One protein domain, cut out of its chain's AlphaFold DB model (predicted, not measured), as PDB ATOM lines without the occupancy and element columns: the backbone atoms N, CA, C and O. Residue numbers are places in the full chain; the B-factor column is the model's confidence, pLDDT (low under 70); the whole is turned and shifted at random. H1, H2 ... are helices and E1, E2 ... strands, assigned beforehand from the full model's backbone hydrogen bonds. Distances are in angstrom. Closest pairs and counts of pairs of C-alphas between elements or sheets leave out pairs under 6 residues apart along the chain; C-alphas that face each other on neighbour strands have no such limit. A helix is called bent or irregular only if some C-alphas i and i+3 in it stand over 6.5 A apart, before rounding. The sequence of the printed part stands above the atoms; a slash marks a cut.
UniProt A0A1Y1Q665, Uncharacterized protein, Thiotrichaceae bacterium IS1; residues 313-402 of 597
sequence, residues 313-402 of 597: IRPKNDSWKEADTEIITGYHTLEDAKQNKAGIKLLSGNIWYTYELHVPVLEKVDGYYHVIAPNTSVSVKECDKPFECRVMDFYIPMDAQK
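AT A GLANCE: This is residues 313 to 402 of the 597 residues of an uncharacterized protein of Thiotrichaceae bacterium IS1 (UniProt A0A1Y1Q665). The domain is a small sandwich of two crossed sheets: a strongly twisted sheet of three strands, E4, E5 and E6, with a smaller sheet of two, E2 and E3, over part of it. Short helices lie at opposite ends of this core, H1 at one and H2 and H3 at the other. The printed part has 90 residues, with three named helices and six named strands in the order E1 E2 H1 E3 H2 E4 E5 H3 E6. Both sheets, ordered E4 - E5 - E6 and E2 - E3, are antiparallel, and the class is mixed. The whole is compact, with a radius of gyration of the C-alphas of 12.8 A and a rounded outline spanning 33 by 31 by 22 A.

HOW THE PARTS SIT: E1, residues 313 to 315, pairs with no named strand. Its closest C-alphas to E4, residues 359 to 365, are those of Ile 313 and Val 359, 5.3 A apart. E2, residues 327 to 330, and E3, residues 344 to 347, are antiparallel neighbours at 143 degrees, with N 330 and O 344 within hydrogen-bond range at 2.8 A. E4 and E5, residues 368 to 374, form a hairpin at 152 degrees, with N 365 and O 368 at 2.9 A. E5 is the inner strand, and E6, residues 391 to 397, is its antiparallel neighbour at 149 degrees, with N 371 and O 394 at 2.8 A. The two sheets form a sandwich, two sheets face to face, the parts that face each other 10.1 A centre to centre and their strands at 81 degrees. Gly 330 of E2 and Ile 396 of E6 have the closest C-alphas of those strands, at 4.8 A. H1, residues 334 to 338, is on the three-stranded sheet over E6, at a height of 8.7 A. H2, residues 350 to 354, and H3, residues 380 to 384, are near each other and not on that sheet. H1 has its O i to N i+4 pair within hydrogen-bond range; H2 and H3 have 0 of 1, with 2 of 2 and 1 of 2 O i to N i+3 pairs within range.

IN THESE COORDINATES: E1 begins with C-alpha 313 at (304.852, 162.382, 264.577). E4 is 16.1 A long, E5 18.0 A and E6 19.3 A; E2 and E3 are 9.6 and 9.8 A. H1 starts with C-alpha 334 at (288.943, 169.049, 261.261). H3 is irregular, but only just, with C-alphas 381 and 384 6.52 A apart. E6 ends with C-alpha 397 at (293.582, 162.099, 266.123).

THE WHOLE: The C-alphas farthest apart, those of Asp 366 and Lys 385, are 35.3 A apart. The printed part has no cut, and the link from E1 to E2, 11 residues, is long. Mean pLDDT of the printed part is 83.1, and residues 318 to 326 and 376 to 389 are under 70.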
ATOM      1  N   ILE A 313     305.421 163.640 264.133       95.50
ATOM      2  CA  ILE A 313     304.852 162.382 264.577       95.50
ATOM      3  C   ILE A 313     305.260 161.266 263.630       95.50
ATOM      4  O   ILE A 313     305.513 161.475 262.440       95.50
ATOM      5  N   ARG A 314     305.225 160.053 264.161       93.12
ATOM      6  CA  ARG A 314     305.189 158.834 263.366       93.12
ATOM      7  C   ARG A 314     304.216 157.839 263.992       93.12
ATOM      8  O   ARG A 314     303.958 157.907 265.196       93.12
ATOM      9  N   PRO A 315     303.705 156.880 263.217       91.31
ATOM     10  CA  PRO A 315     303.081 155.705 263.787       91.31
ATOM     11  C   PRO A 315     304.004 154.997 264.786       91.31
ATOM     12  O   PRO A 315     305.210 154.829 264.564       91.31
ATOM     13  N   LYS A 316     303.425 154.583 265.907       89.12
ATOM     14  CA  LYS A 316     304.075 153.734 266.888       89.12
ATOM     15  C   LYS A 316     303.992 152.306 266.364       89.12
ATOM     16  O   LYS A 316     302.910 151.772 266.179       89.12
ATOM     17  N   ASN A 317     305.137 151.701 266.077       74.12
ATOM     18  CA  ASN A 317     305.214 150.267 265.861       74.12
ATOM     19  C   ASN A 317     306.405 149.738 266.640       74.12
ATOM     20  O   ASN A 317     307.553 149.901 266.234       74.12
ATOM     21  N   ASP A 318     306.127 149.137 267.790       65.81
ATOM     22  CA  ASP A 318     307.178 148.565 268.625       65.81
ATOM     23  C   ASP A 318     307.549 147.141 268.169       65.81
ATOM     24  O   ASP A 318     308.549 146.592 268.645       65.81
ATOM     25  N   SER A 319     306.788 146.560 267.225       63.84
ATOM     26  CA  SER A 319     306.928 145.188 266.731       63.84
ATOM     27  C   SER A 319     307.296 145.149 265.245       63.84
ATOM     28  O   SER A 319     306.467 145.323 264.357       63.84
ATOM     29  N   TRP A 320     308.540 144.774 264.947       62.31
ATOM     30  CA  TRP A 320     308.983 144.515 263.570       62.31
ATOM     31  C   TRP A 320     308.202 143.382 262.871       62.31
ATOM     32  O   TRP A 320     308.306 143.232 261.655       62.31
ATOM     33  N   LYS A 321     307.430 142.577 263.620       64.00
ATOM     34  CA  LYS A 321     306.634 141.452 263.100       64.00
ATOM     35  C   LYS A 321     305.224 141.845 262.656       64.00
ATOM     36  O   LYS A 321     304.607 141.089 261.916       64.00
ATOM     37  N   GLU A 322     304.724 143.002 263.084       64.75
ATOM     38  CA  GLU A 322     303.375 143.503 262.769       64.75
ATOM     39  C   GLU A 322     303.448 144.705 261.817       64.75
ATOM     40  O   GLU A 322     302.657 145.639 261.899       64.75
ATOM     41  N   ALA A 323     304.450 144.706 260.932       55.56
ATOM     42  CA  ALA A 323     304.906 145.884 260.201       55.56
ATOM     43  C   ALA A 323     303.836 146.606 259.355       55.56
ATOM     44  O   ALA A 323     304.028 147.781 259.074       55.56
ATOM     45  N   ASP A 324     302.698 145.980 259.032       58.78
ATOM     46  CA  ASP A 324     301.774 146.488 258.007       58.78
ATOM     47  C   ASP A 324     300.287 146.542 258.418       58.78
ATOM     48  O   ASP A 324     299.424 146.760 257.566       58.78
ATOM     49  N   THR A 325     299.934 146.319 259.690       61.03
ATOM     50  CA  THR A 325     298.510 146.219 260.090       61.03
ATOM     51  C   THR A 325     297.939 147.495 260.690       61.03
ATOM     52  O   THR A 325     296.750 147.773 260.506       61.03
ATOM     53  N   GLU A 326     298.748 148.279 261.402       68.31
ATOM     54  CA  GLU A 326     298.260 149.502 262.022       68.31
ATOM     55  C   GLU A 326     298.295 150.668 261.035       68.31
ATOM     56  O   GLU A 326     299.316 150.984 260.424       68.31
ATOM     57  N   ILE A 327     297.138 151.298 260.862       80.69
ATOM     58  CA  ILE A 327     296.932 152.386 259.921       80.69
ATOM     59  C   ILE A 327     296.454 153.596 260.710       80.69
ATOM     60  O   ILE A 327     295.404 153.546 261.357       80.69
ATOM     61  N   ILE A 328     297.206 154.691 260.626       88.88
ATOM     62  CA  ILE A 328     296.749 155.991 261.115       88.88
ATOM     63  C   ILE A 328     295.954 156.659 259.999       88.88
ATOM     64  O   ILE A 328     296.398 156.690 258.854       88.88
ATOM     65  N   THR A 329     294.793 157.217 260.325       92.12
ATOM     66  CA  THR A 329     293.982 157.968 259.364       92.12
ATOM     67  C   THR A 329     294.218 159.468 259.541       92.12
ATOM     68  O   THR A 329     294.001 160.001 260.629       92.12
ATOM     69  N   GLY A 330     294.648 160.143 258.475       93.44
ATOM     70  CA  GLY A 330     294.680 161.599 258.354       93.44
ATOM     71  C   GLY A 330     293.470 162.118 257.577       93.44
ATOM     72  O   GLY A 330     293.095 161.560 256.549       93.44
ATOM     73  N   TYR A 331     292.852 163.191 258.054       95.00
ATOM     74  CA  TYR A 331     291.644 163.789 257.480       95.00
ATOM     75  C   TYR A 331     291.975 165.166 256.903       95.00
ATOM     76  O   TYR A 331     292.763 165.893 257.492       95.00
ATOM     77  N   HIS A 332     291.386 165.552 255.772       92.62
ATOM     78  CA  HIS A 332     291.697 166.840 255.132       92.62
ATOM     79  C   HIS A 332     291.223 168.055 255.933       92.62
ATOM     80  O   HIS A 332     291.829 169.115 255.867       92.62
ATOM     81  N   THR A 333     290.127 167.907 256.673       95.44
ATOM     82  CA  THR A 333     289.562 168.969 257.506       95.44
ATOM     83  C   THR A 333     289.312 168.456 258.916       95.44
ATOM     84  O   THR A 333     289.134 167.251 259.138       95.44
ATOM     85  N   LEU A 334     289.272 169.374 259.878       96.94
ATOM     86  CA  LEU A 334     288.943 169.049 261.261       96.94
ATOM     87  C   LEU A 334     287.508 168.509 261.375       96.94
ATOM     88  O   LEU A 334     287.239 167.604 262.164       96.94
ATOM     89  N   GLU A 335     286.584 169.018 260.560       97.44
ATOM     90  CA  GLU A 335     285.197 168.558 260.479       97.44
ATOM     91  C   GLU A 335     285.108 167.111 259.985       97.44
ATOM     92  O   GLU A 335     284.365 166.313 260.561       97.44
ATOM     93  N   ASP A 336     285.883 166.746 258.959       97.00
ATOM     94  CA  ASP A 336     285.952 165.367 258.464       97.00
ATOM     95  C   ASP A 336     286.509 164.420 259.531       97.00
ATOM     96  O   ASP A 336     286.011 163.301 259.675       97.00
ATOM     97  N   ALA A 337     287.491 164.890 260.307       96.38
ATOM     98  CA  ALA A 337     288.077 164.155 261.422       96.38
ATOM     99  C   ALA A 337     287.066 163.931 262.557       96.38
ATOM    100  O   ALA A 337     286.942 162.821 263.077       96.38
ATOM    101  N   LYS A 338     286.285 164.963 262.904       96.38
ATOM    102  CA  LYS A 338     285.211 164.893 263.913       96.38
ATOM    103  C   LYS A 338     284.054 163.992 263.470       96.38
ATOM    104  O   LYS A 338     283.436 163.331 264.299       96.38
ATOM    105  N   GLN A 339     283.769 163.943 262.169       97.31
ATOM    106  CA  GLN A 339     282.736 163.084 261.575       97.31
ATOM    107  C   GLN A 339     283.251 161.689 261.198       97.31
ATOM    108  O   GLN A 339     282.470 160.863 260.727       97.31
ATOM    109  N   ASN A 340     284.541 161.420 261.411       94.38
ATOM    110  CA  ASN A 340     285.177 160.142 261.112       94.38
ATOM    111  C   ASN A 340     284.972 159.697 259.647       94.38
ATOM    112  O   ASN A 340     284.696 158.529 259.364       94.38
ATOM    113  N   LYS A 341     285.068 160.642 258.701       95.81
ATOM    114  CA  LYS A 341     284.911 160.358 257.264       95.81
ATOM    115  C   LYS A 341     286.054 159.497 256.716       95.81
ATOM    116  O   LYS A 341     287.026 159.195 257.398       95.81
ATOM    117  N   ALA A 342     285.959 159.099 255.450       91.56
ATOM    118  CA  ALA A 342     287.091 158.482 254.771       91.56
ATOM    119  C   ALA A 342     288.280 159.462 254.746       91.56
ATOM    120  O   ALA A 342     288.155 160.571 254.230       91.56
ATOM    121  N   GLY A 343     289.409 159.048 255.320       89.62
ATOM    122  CA  GLY A 343     290.665 159.797 255.315       89.62
ATOM    123  C   GLY A 343     291.789 159.034 254.616       89.62
ATOM    124  O   GLY A 343     291.610 157.903 254.150       89.62
ATOM    125  N   ILE A 344     292.961 159.656 254.554       86.25
ATOM    126  CA  ILE A 344     294.181 159.067 254.006       86.25
ATOM    127  C   ILE A 344     294.831 158.178 255.055       86.25
ATOM    128  O   ILE A 344     294.948 158.533 256.222       86.25
ATOM    129  N   LYS A 345     295.257 157.000 254.621       86.50
ATOM    130  CA  LYS A 345     295.876 155.984 255.460       86.50
ATOM    131  C   LYS A 345     297.395 156.155 255.444       86.50
ATOM    132  O   LYS A 345     298.006 156.062 254.385       86.50
ATOM    133  N   LEU A 346     297.989 156.389 256.608       83.81
ATOM    134  CA  LEU A 346     299.432 156.405 256.827       83.81
ATOM    135  C   LEU A 346     299.874 155.024 257.312       83.81
ATOM    136  O   LEU A 346     299.359 154.515 258.310       83.81
ATOM    137  N   LEU A 347     300.822 154.429 256.589       81.62
ATOM    138  CA  LEU A 347     301.378 153.117 256.914       81.62
ATOM    139  C   LEU A 347     302.272 153.206 258.154       81.62
ATOM    140  O   LEU A 347     303.118 154.099 258.258       81.62
ATOM    141  N   SER A 348     302.084 152.269 259.082       82.50
ATOM    142  CA  SER A 348     302.947 152.092 260.250       82.50
ATOM    143  C   SER A 348     304.234 151.324 259.906       82.50
ATOM    144  O   SER A 348     304.537 151.077 258.740       82.50
ATOM    145  N   GLY A 349     305.037 151.004 260.922       83.94
ATOM    146  CA  GLY A 349     306.261 150.211 260.793       83.94
ATOM    147  C   GLY A 349     307.556 151.009 260.916       83.94
ATOM    148  O   GLY A 349     307.580 152.236 260.940       83.94
ATOM    149  N   ASN A 350     308.681 150.300 260.971       87.25
ATOM    150  CA  ASN A 350     309.992 150.921 261.190       87.25
ATOM    151  C   ASN A 350     310.518 151.690 259.970       87.25
ATOM    152  O   ASN A 350     311.574 152.307 260.047       87.25
ATOM    153  N   ILE A 351     309.798 151.673 258.844       85.75
ATOM    154  CA  ILE A 351     310.190 152.379 257.620       85.75
ATOM    155  C   ILE A 351     310.388 153.883 257.848       85.75
ATOM    156  O   ILE A 351     311.181 154.501 257.145       85.75
ATOM    157  N   TRP A 352     309.731 154.459 258.858       90.00
ATOM    158  CA  TRP A 352     309.900 155.864 259.221       90.00
ATOM    159  C   TRP A 352     311.347 156.215 259.569       90.00
ATOM    160  O   TRP A 352     311.833 157.226 259.085       90.00
ATOM    161  N   TYR A 353     312.085 155.311 260.221       92.44
ATOM    162  CA  TYR A 353     313.518 155.478 260.503       92.44
ATOM    163  C   TYR A 353     314.416 155.469 259.257       92.44
ATOM    164  O   TYR A 353     315.631 155.534 259.390       92.44
ATOM    165  N   THR A 354     313.857 155.309 258.055       91.00
ATOM    166  CA  THR A 354     314.600 155.453 256.794       91.00
ATOM    167  C   THR A 354     314.413 156.827 256.154       91.00
ATOM    168  O   THR A 354     315.120 157.146 255.198       91.00
ATOM    169  N   TYR A 355     313.481 157.643 256.660       89.06
ATOM    170  CA  TYR A 355     313.149 158.940 256.086       89.06
ATOM    171  C   TYR A 355     313.859 160.077 256.811       89.06
ATOM    172  O   TYR A 355     313.840 160.186 258.029       89.06
ATOM    173  N   GLU A 356     314.411 161.004 256.031       90.25
ATOM    174  CA  GLU A 356     315.046 162.216 256.559       90.25
ATOM    175  C   GLU A 356     314.041 163.132 257.283       90.25
ATOM    176  O   GLU A 356     314.398 163.885 258.191       90.25
ATOM    177  N   LEU A 357     312.768 163.061 256.883       88.81
ATOM    178  CA  LEU A 357     311.681 163.904 257.363       88.81
ATOM    179  C   LEU A 357     310.488 163.033 257.757       88.81
ATOM    180  O   LEU A 357     309.882 162.372 256.914       88.81
ATOM    181  N   HIS A 358     310.149 163.056 259.042       92.06
ATOM    182  CA  HIS A 358     308.908 162.483 259.556       92.06
ATOM    183  C   HIS A 358     307.756 163.481 259.384       92.06
ATOM    184  O   HIS A 358     307.981 164.596 258.920       92.06
ATOM    185  N   VAL A 359     306.525 163.096 259.737       93.56
ATOM    186  CA  VAL A 359     305.319 163.919 259.529       93.56
ATOM    187  C   VAL A 359     305.376 165.173 260.416       93.56
ATOM    188  O   VAL A 359     305.206 165.047 261.631       93.56
ATOM    189  N   PRO A 360     305.603 166.383 259.867       95.00
ATOM    190  CA  PRO A 360     305.714 167.605 260.652       95.00
ATOM    191  C   PRO A 360     304.373 167.997 261.267       95.00
ATOM    192  O   PRO A 360     303.354 168.028 260.577       95.00
ATOM    193  N   VAL A 361     304.386 168.358 262.549       95.62
ATOM    194  CA  VAL A 361     303.219 168.898 263.255       95.62
ATOM    195  C   VAL A 361     303.260 170.418 263.184       95.62
ATOM    196  O   VAL A 361     304.194 171.048 263.683       95.62
ATOM    197  N   LEU A 362     302.232 171.020 262.593       94.56
ATOM    198  CA  LEU A 362     302.040 172.467 262.582       94.56
ATOM    199  C   LEU A 362     301.551 172.961 263.937       94.56
ATOM    200  O   LEU A 362     302.129 173.883 264.509       94.56
ATOM    201  N   GLU A 363     300.511 172.318 264.458       94.75
ATOM    202  CA  GLU A 363     299.890 172.665 265.732       94.75
ATOM    203  C   GLU A 363     299.047 171.507 266.291       94.75
ATOM    204  O   GLU A 363     298.833 170.477 265.646       94.75
ATOM    205  N   LYS A 364     298.577 171.689 267.526       94.75
ATOM    206  CA  LYS A 364     297.691 170.779 268.253       94.75
ATOM    207  C   LYS A 364     296.342 171.485 268.435       94.75
ATOM    208  O   LYS A 364     296.305 172.525 269.089       94.75
ATOM    209  N   VAL A 365     295.254 170.944 267.885       96.62
ATOM    210  CA  VAL A 365     293.921 171.579 267.903       96.62
ATOM    211  C   VAL A 365     292.824 170.550 268.174       96.62
ATOM    212  O   VAL A 365     292.755 169.522 267.512       96.62
ATOM    213  N   ASP A 366     291.975 170.805 269.174       96.19
ATOM    214  CA  ASP A 366     290.807 169.978 269.527       96.19
ATOM    215  C   ASP A 366     291.078 168.466 269.706       96.19
ATOM    216  O   ASP A 366     290.221 167.635 269.410       96.19
ATOM    217  N   GLY A 367     292.264 168.083 270.194       96.50
ATOM    218  CA  GLY A 367     292.651 166.669 270.327       96.50
ATOM    219  C   GLY A 367     293.139 166.025 269.021       96.50
ATOM    220  O   GLY A 367     293.197 164.799 268.921       96.50
ATOM    221  N   TYR A 368     293.504 166.839 268.031       98.00
ATOM    222  CA  TYR A 368     294.101 166.424 266.768       98.00
ATOM    223  C   TYR A 368     295.464 167.094 266.573       98.00
ATOM    224  O   TYR A 368     295.689 168.240 266.969       98.00
ATOM    225  N   TYR A 369     296.376 166.381 265.923       97.38
ATOM    226  CA  TYR A 369     297.554 166.966 265.299       97.38
ATOM    227  C   TYR A 369     297.148 167.552 263.948       97.38
ATOM    228  O   TYR A 369     296.660 166.816 263.092       97.38
ATOM    229  N   HIS A 370     297.371 168.847 263.749       97.00
ATOM    230  CA  HIS A 370     297.366 169.458 262.425       97.00
ATOM    231  C   HIS A 370     298.773 169.280 261.848       97.00
ATOM    232  O   HIS A 370     299.751 169.782 262.406       97.00
ATOM    233  N   VAL A 371     298.895 168.497 260.783       95.69
ATOM    234  CA  VAL A 371     300.170 168.040 260.225       95.69
ATOM    235  C   VAL A 371     300.286 168.349 258.745       95.69
ATOM    236  O   VAL A 371     299.290 168.624 258.089       95.69
ATOM    237  N   ILE A 372     301.497 168.215 258.210       92.56
ATOM    238  CA  ILE A 372     301.750 168.242 256.770       92.56
ATOM    239  C   ILE A 372     302.254 166.866 256.337       92.56
ATOM    240  O   ILE A 372     303.171 166.320 256.943       92.56
ATOM    241  N   ALA A 373     301.701 166.302 255.270       89.19
ATOM    242  CA  ALA A 373     302.199 165.055 254.694       89.19
ATOM    243  C   ALA A 373     302.048 165.047 253.162       89.19
ATOM    244  O   ALA A 373     301.284 165.842 252.601       89.19
ATOM    245  N   PRO A 374     302.778 164.175 252.447       83.19
ATOM    246  CA  PRO A 374     302.485 163.909 251.046       83.19
ATOM    247  C   PRO A 374     301.111 163.223 250.882       83.19
ATOM    248  O   PRO A 374     300.731 162.375 251.681       83.19
ATOM    249  N   ASN A 375     300.376 163.559 249.819       73.81
ATOM    250  CA  ASN A 375     299.049 163.017 249.467       73.81
ATOM    251  C   ASN A 375     299.051 161.534 249.030       73.81
ATOM    252  O   ASN A 375     298.039 161.015 248.566       73.81
ATOM    253  N   THR A 376     300.174 160.828 249.080       64.25
ATOM    254  CA  THR A 376     300.188 159.438 248.624       64.25
ATOM    255  C   THR A 376     299.704 158.526 249.743       64.25
ATOM    256  O   THR A 376     300.289 158.456 250.818       64.25
ATOM    257  N   SER A 377     298.628 157.784 249.470       51.62
ATOM    258  CA  SER A 377     298.094 156.715 250.331       51.62
ATOM    259  C   SER A 377     299.021 155.496 250.439       51.62
ATOM    260  O   SER A 377     298.639 154.470 250.996       51.62
ATOM    261  N   VAL A 378     300.211 155.579 249.849       47.53
ATOM    262  CA  VAL A 378     301.168 154.495 249.689       47.53
ATOM    263  C   VAL A 378     302.555 155.084 249.936       47.53
ATOM    264  O   VAL A 378     302.804 156.243 249.608       47.53
ATOM    265  N   SER A 379     303.394 154.309 250.622       52.66
ATOM    266  CA  SER A 379     304.726 154.632 251.157       52.66
ATOM    267  C   SER A 379     305.482 155.790 250.478       52.66
ATOM    268  O   SER A 379     305.510 155.886 249.258       52.66
ATOM    269  N   VAL A 380     306.205 156.610 251.256       55.19
ATOM    270  CA  VAL A 380     307.048 157.724 250.751       55.19
ATOM    271  C   VAL A 380     308.024 157.280 249.641       55.19
ATOM    272  O   VAL A 380     308.419 158.095 248.814       55.19
ATOM    273  N   LYS A 381     308.367 155.984 249.559       55.72
ATOM    274  CA  LYS A 381     309.172 155.395 248.473       55.72
ATOM    275  C   LYS A 381     308.522 155.458 247.083       55.72
ATOM    276  O   LYS A 381     309.236 155.438 246.093       55.72
ATOM    277  N   GLU A 382     307.200 155.567 246.973       53.03
ATOM    278  CA  GLU A 382     306.525 155.703 245.670       53.03
ATOM    279  C   GLU A 382     306.540 157.149 245.134       53.03
ATOM    280  O   GLU A 382     306.135 157.398 243.999       53.03
ATOM    281  N   CYS A 383     307.109 158.100 245.889       58.97
ATOM    282  CA  CYS A 383     307.326 159.480 245.443       58.97
ATOM    283  C   CYS A 383     308.439 159.659 244.400       58.97
ATOM    284  O   CYS A 383     308.701 160.794 243.993       58.97
ATOM    285  N   ASP A 384     309.076 158.582 243.934       54.69
ATOM    286  CA  ASP A 384     310.117 158.648 242.900       54.69
ATOM    287  C   ASP A 384     309.582 159.168 241.555       54.69
ATOM    288  O   ASP A 384     310.338 159.685 240.728       54.69
ATOM    289  N   LYS A 385     308.261 159.098 241.331       58.69
ATOM    290  CA  LYS A 385     307.618 159.800 240.220       58.69
ATOM    291  C   LYS A 385     307.305 161.241 240.643       58.69
ATOM    292  O   LYS A 385     306.485 161.434 241.543       58.69
ATOM    293  N   PRO A 386     307.834 162.267 239.944       54.56
ATOM    294  CA  PRO A 386     307.707 163.680 240.332       54.56
ATOM    295  C   PRO A 386     306.269 164.196 240.506       54.56
ATOM    296  O   PRO A 386     306.052 165.297 241.007       54.56
ATOM    297  N   PHE A 387     305.274 163.440 240.045       54.91
ATOM    298  CA  PHE A 387     303.925 163.928 239.800       54.91
ATOM    299  C   PHE A 387     302.915 163.555 240.891       54.91
ATOM    300  O   PHE A 387     301.902 164.245 241.008       54.91
ATOM    301  N   GLU A 388     303.197 162.546 241.721       61.56
ATOM    302  CA  GLU A 388     302.185 161.943 242.607       61.56
ATOM    303  C   GLU A 388     302.201 162.504 244.040       61.56
ATOM    304  O   GLU A 388     301.161 162.552 244.698       61.56
ATOM    305  N   CYS A 389     303.324 163.053 244.510       68.75
ATOM    306  CA  CYS A 389     303.433 163.511 245.898       68.75
ATOM    307  C   CYS A 389     303.113 164.997 246.047       68.75
ATOM    308  O   CYS A 389     303.962 165.852 245.840       68.75
ATOM    309  N   ARG A 390     301.870 165.335 246.393       77.44
ATOM    310  CA  ARG A 390     301.483 166.714 246.746       77.44
ATOM    311  C   ARG A 390     301.635 166.934 248.242       77.44
ATOM    312  O   ARG A 390     301.212 166.081 249.005       77.44
ATOM    313  N   VAL A 391     302.181 168.075 248.651       84.69
ATOM    314  CA  VAL A 391     302.214 168.474 250.065       84.69
ATOM    315  C   VAL A 391     300.845 169.010 250.457       84.69
ATOM    316  O   VAL A 391     300.382 169.974 249.848       84.69
ATOM    317  N   MET A 392     300.208 168.386 251.443       85.50
ATOM    318  CA  MET A 392     298.904 168.799 251.960       85.50
ATOM    319  C   MET A 392     298.903 168.787 253.483       85.50
ATOM    320  O   MET A 392     299.700 168.087 254.110       85.50
ATOM    321  N   ASP A 393     297.997 169.564 254.053       90.69
ATOM    322  CA  ASP A 393     297.663 169.547 255.464       90.69
ATOM    323  C   ASP A 393     296.619 168.469 255.792       90.69
ATOM    324  O   ASP A 393     295.732 168.156 254.992       90.69
ATOM    325  N   PHE A 394     296.761 167.872 256.975       94.12
ATOM    326  CA  PHE A 394     295.856 166.861 257.508       94.12
ATOM    327  C   PHE A 394     295.642 167.044 259.005       94.12
ATOM    328  O   PHE A 394     296.479 167.597 259.713       94.12
ATOM    329  N   TYR A 395     294.558 166.467 259.500       97.06
ATOM    330  CA  TYR A 395     294.245 166.326 260.910       97.06
ATOM    331  C   TYR A 395     294.356 164.856 261.286       97.06
ATOM    332  O   TYR A 395     293.765 164.008 260.623       97.06
ATOM    333  N   ILE A 396     295.108 164.537 262.334       96.69
ATOM    334  CA  ILE A 396     295.290 163.167 262.827       96.69
ATOM    335  C   ILE A 396     294.878 163.124 264.302       96.69
ATOM    336  O   ILE A 396     295.400 163.922 265.080       96.69
ATOM    337  N   PRO A 397     293.969 162.223 264.720       97.00
ATOM    338  CA  PRO A 397     293.582 162.099 266.123       97.00
ATOM    339  C   PRO A 397     294.790 161.847 267.024       97.00
ATOM    340  O   PRO A 397     295.655 161.032 266.704       97.00
ATOM    341  N   MET A 398     294.837 162.515 268.172       96.44
ATOM    342  CA  MET A 398     295.869 162.259 269.169       96.44
ATOM    343  C   MET A 398     295.619 160.928 269.868       96.44
ATOM    344  O   MET A 398     294.717 160.808 270.695       96.44
ATOM    345  N   ASP A 399     296.451 159.937 269.565       95.00
ATOM    346  CA  ASP A 399     296.408 158.630 270.207       95.00
ATOM    347  C   ASP A 399     297.824 158.203 270.612       95.00
ATOM    348  O   ASP A 399     298.611 157.750 269.787       95.00
ATOM    349  N   ALA A 400     298.159 158.346 271.896       92.69
ATOM    350  CA  ALA A 400     299.486 158.007 272.423       92.69
ATOM    351  C   ALA A 400     299.819 156.501 272.355       92.69
ATOM    352  O   ALA A 400     300.971 156.113 272.573       92.69
ATOM    353  N   GLN A 401     298.830 155.639 272.087       90.94
ATOM    354  CA  GLN A 401     299.064 154.210 271.863       90.94
ATOM    355  C   GLN A 401     299.502 153.930 270.427       90.94
ATOM    356  O   GLN A 401     300.281 153.007 270.210       90.94
ATOM    357  N   LYS A 402     299.047 154.747 269.473       91.56
ATOM    358  CA  LYS A 402     299.284 154.552 268.034       91.56
ATOM    359  C   LYS A 402     300.290 155.514 267.437       91.56
ATOM    360  O   LYS A 402     300.796 155.270 266.349       91.56
TER     361      LYS A 402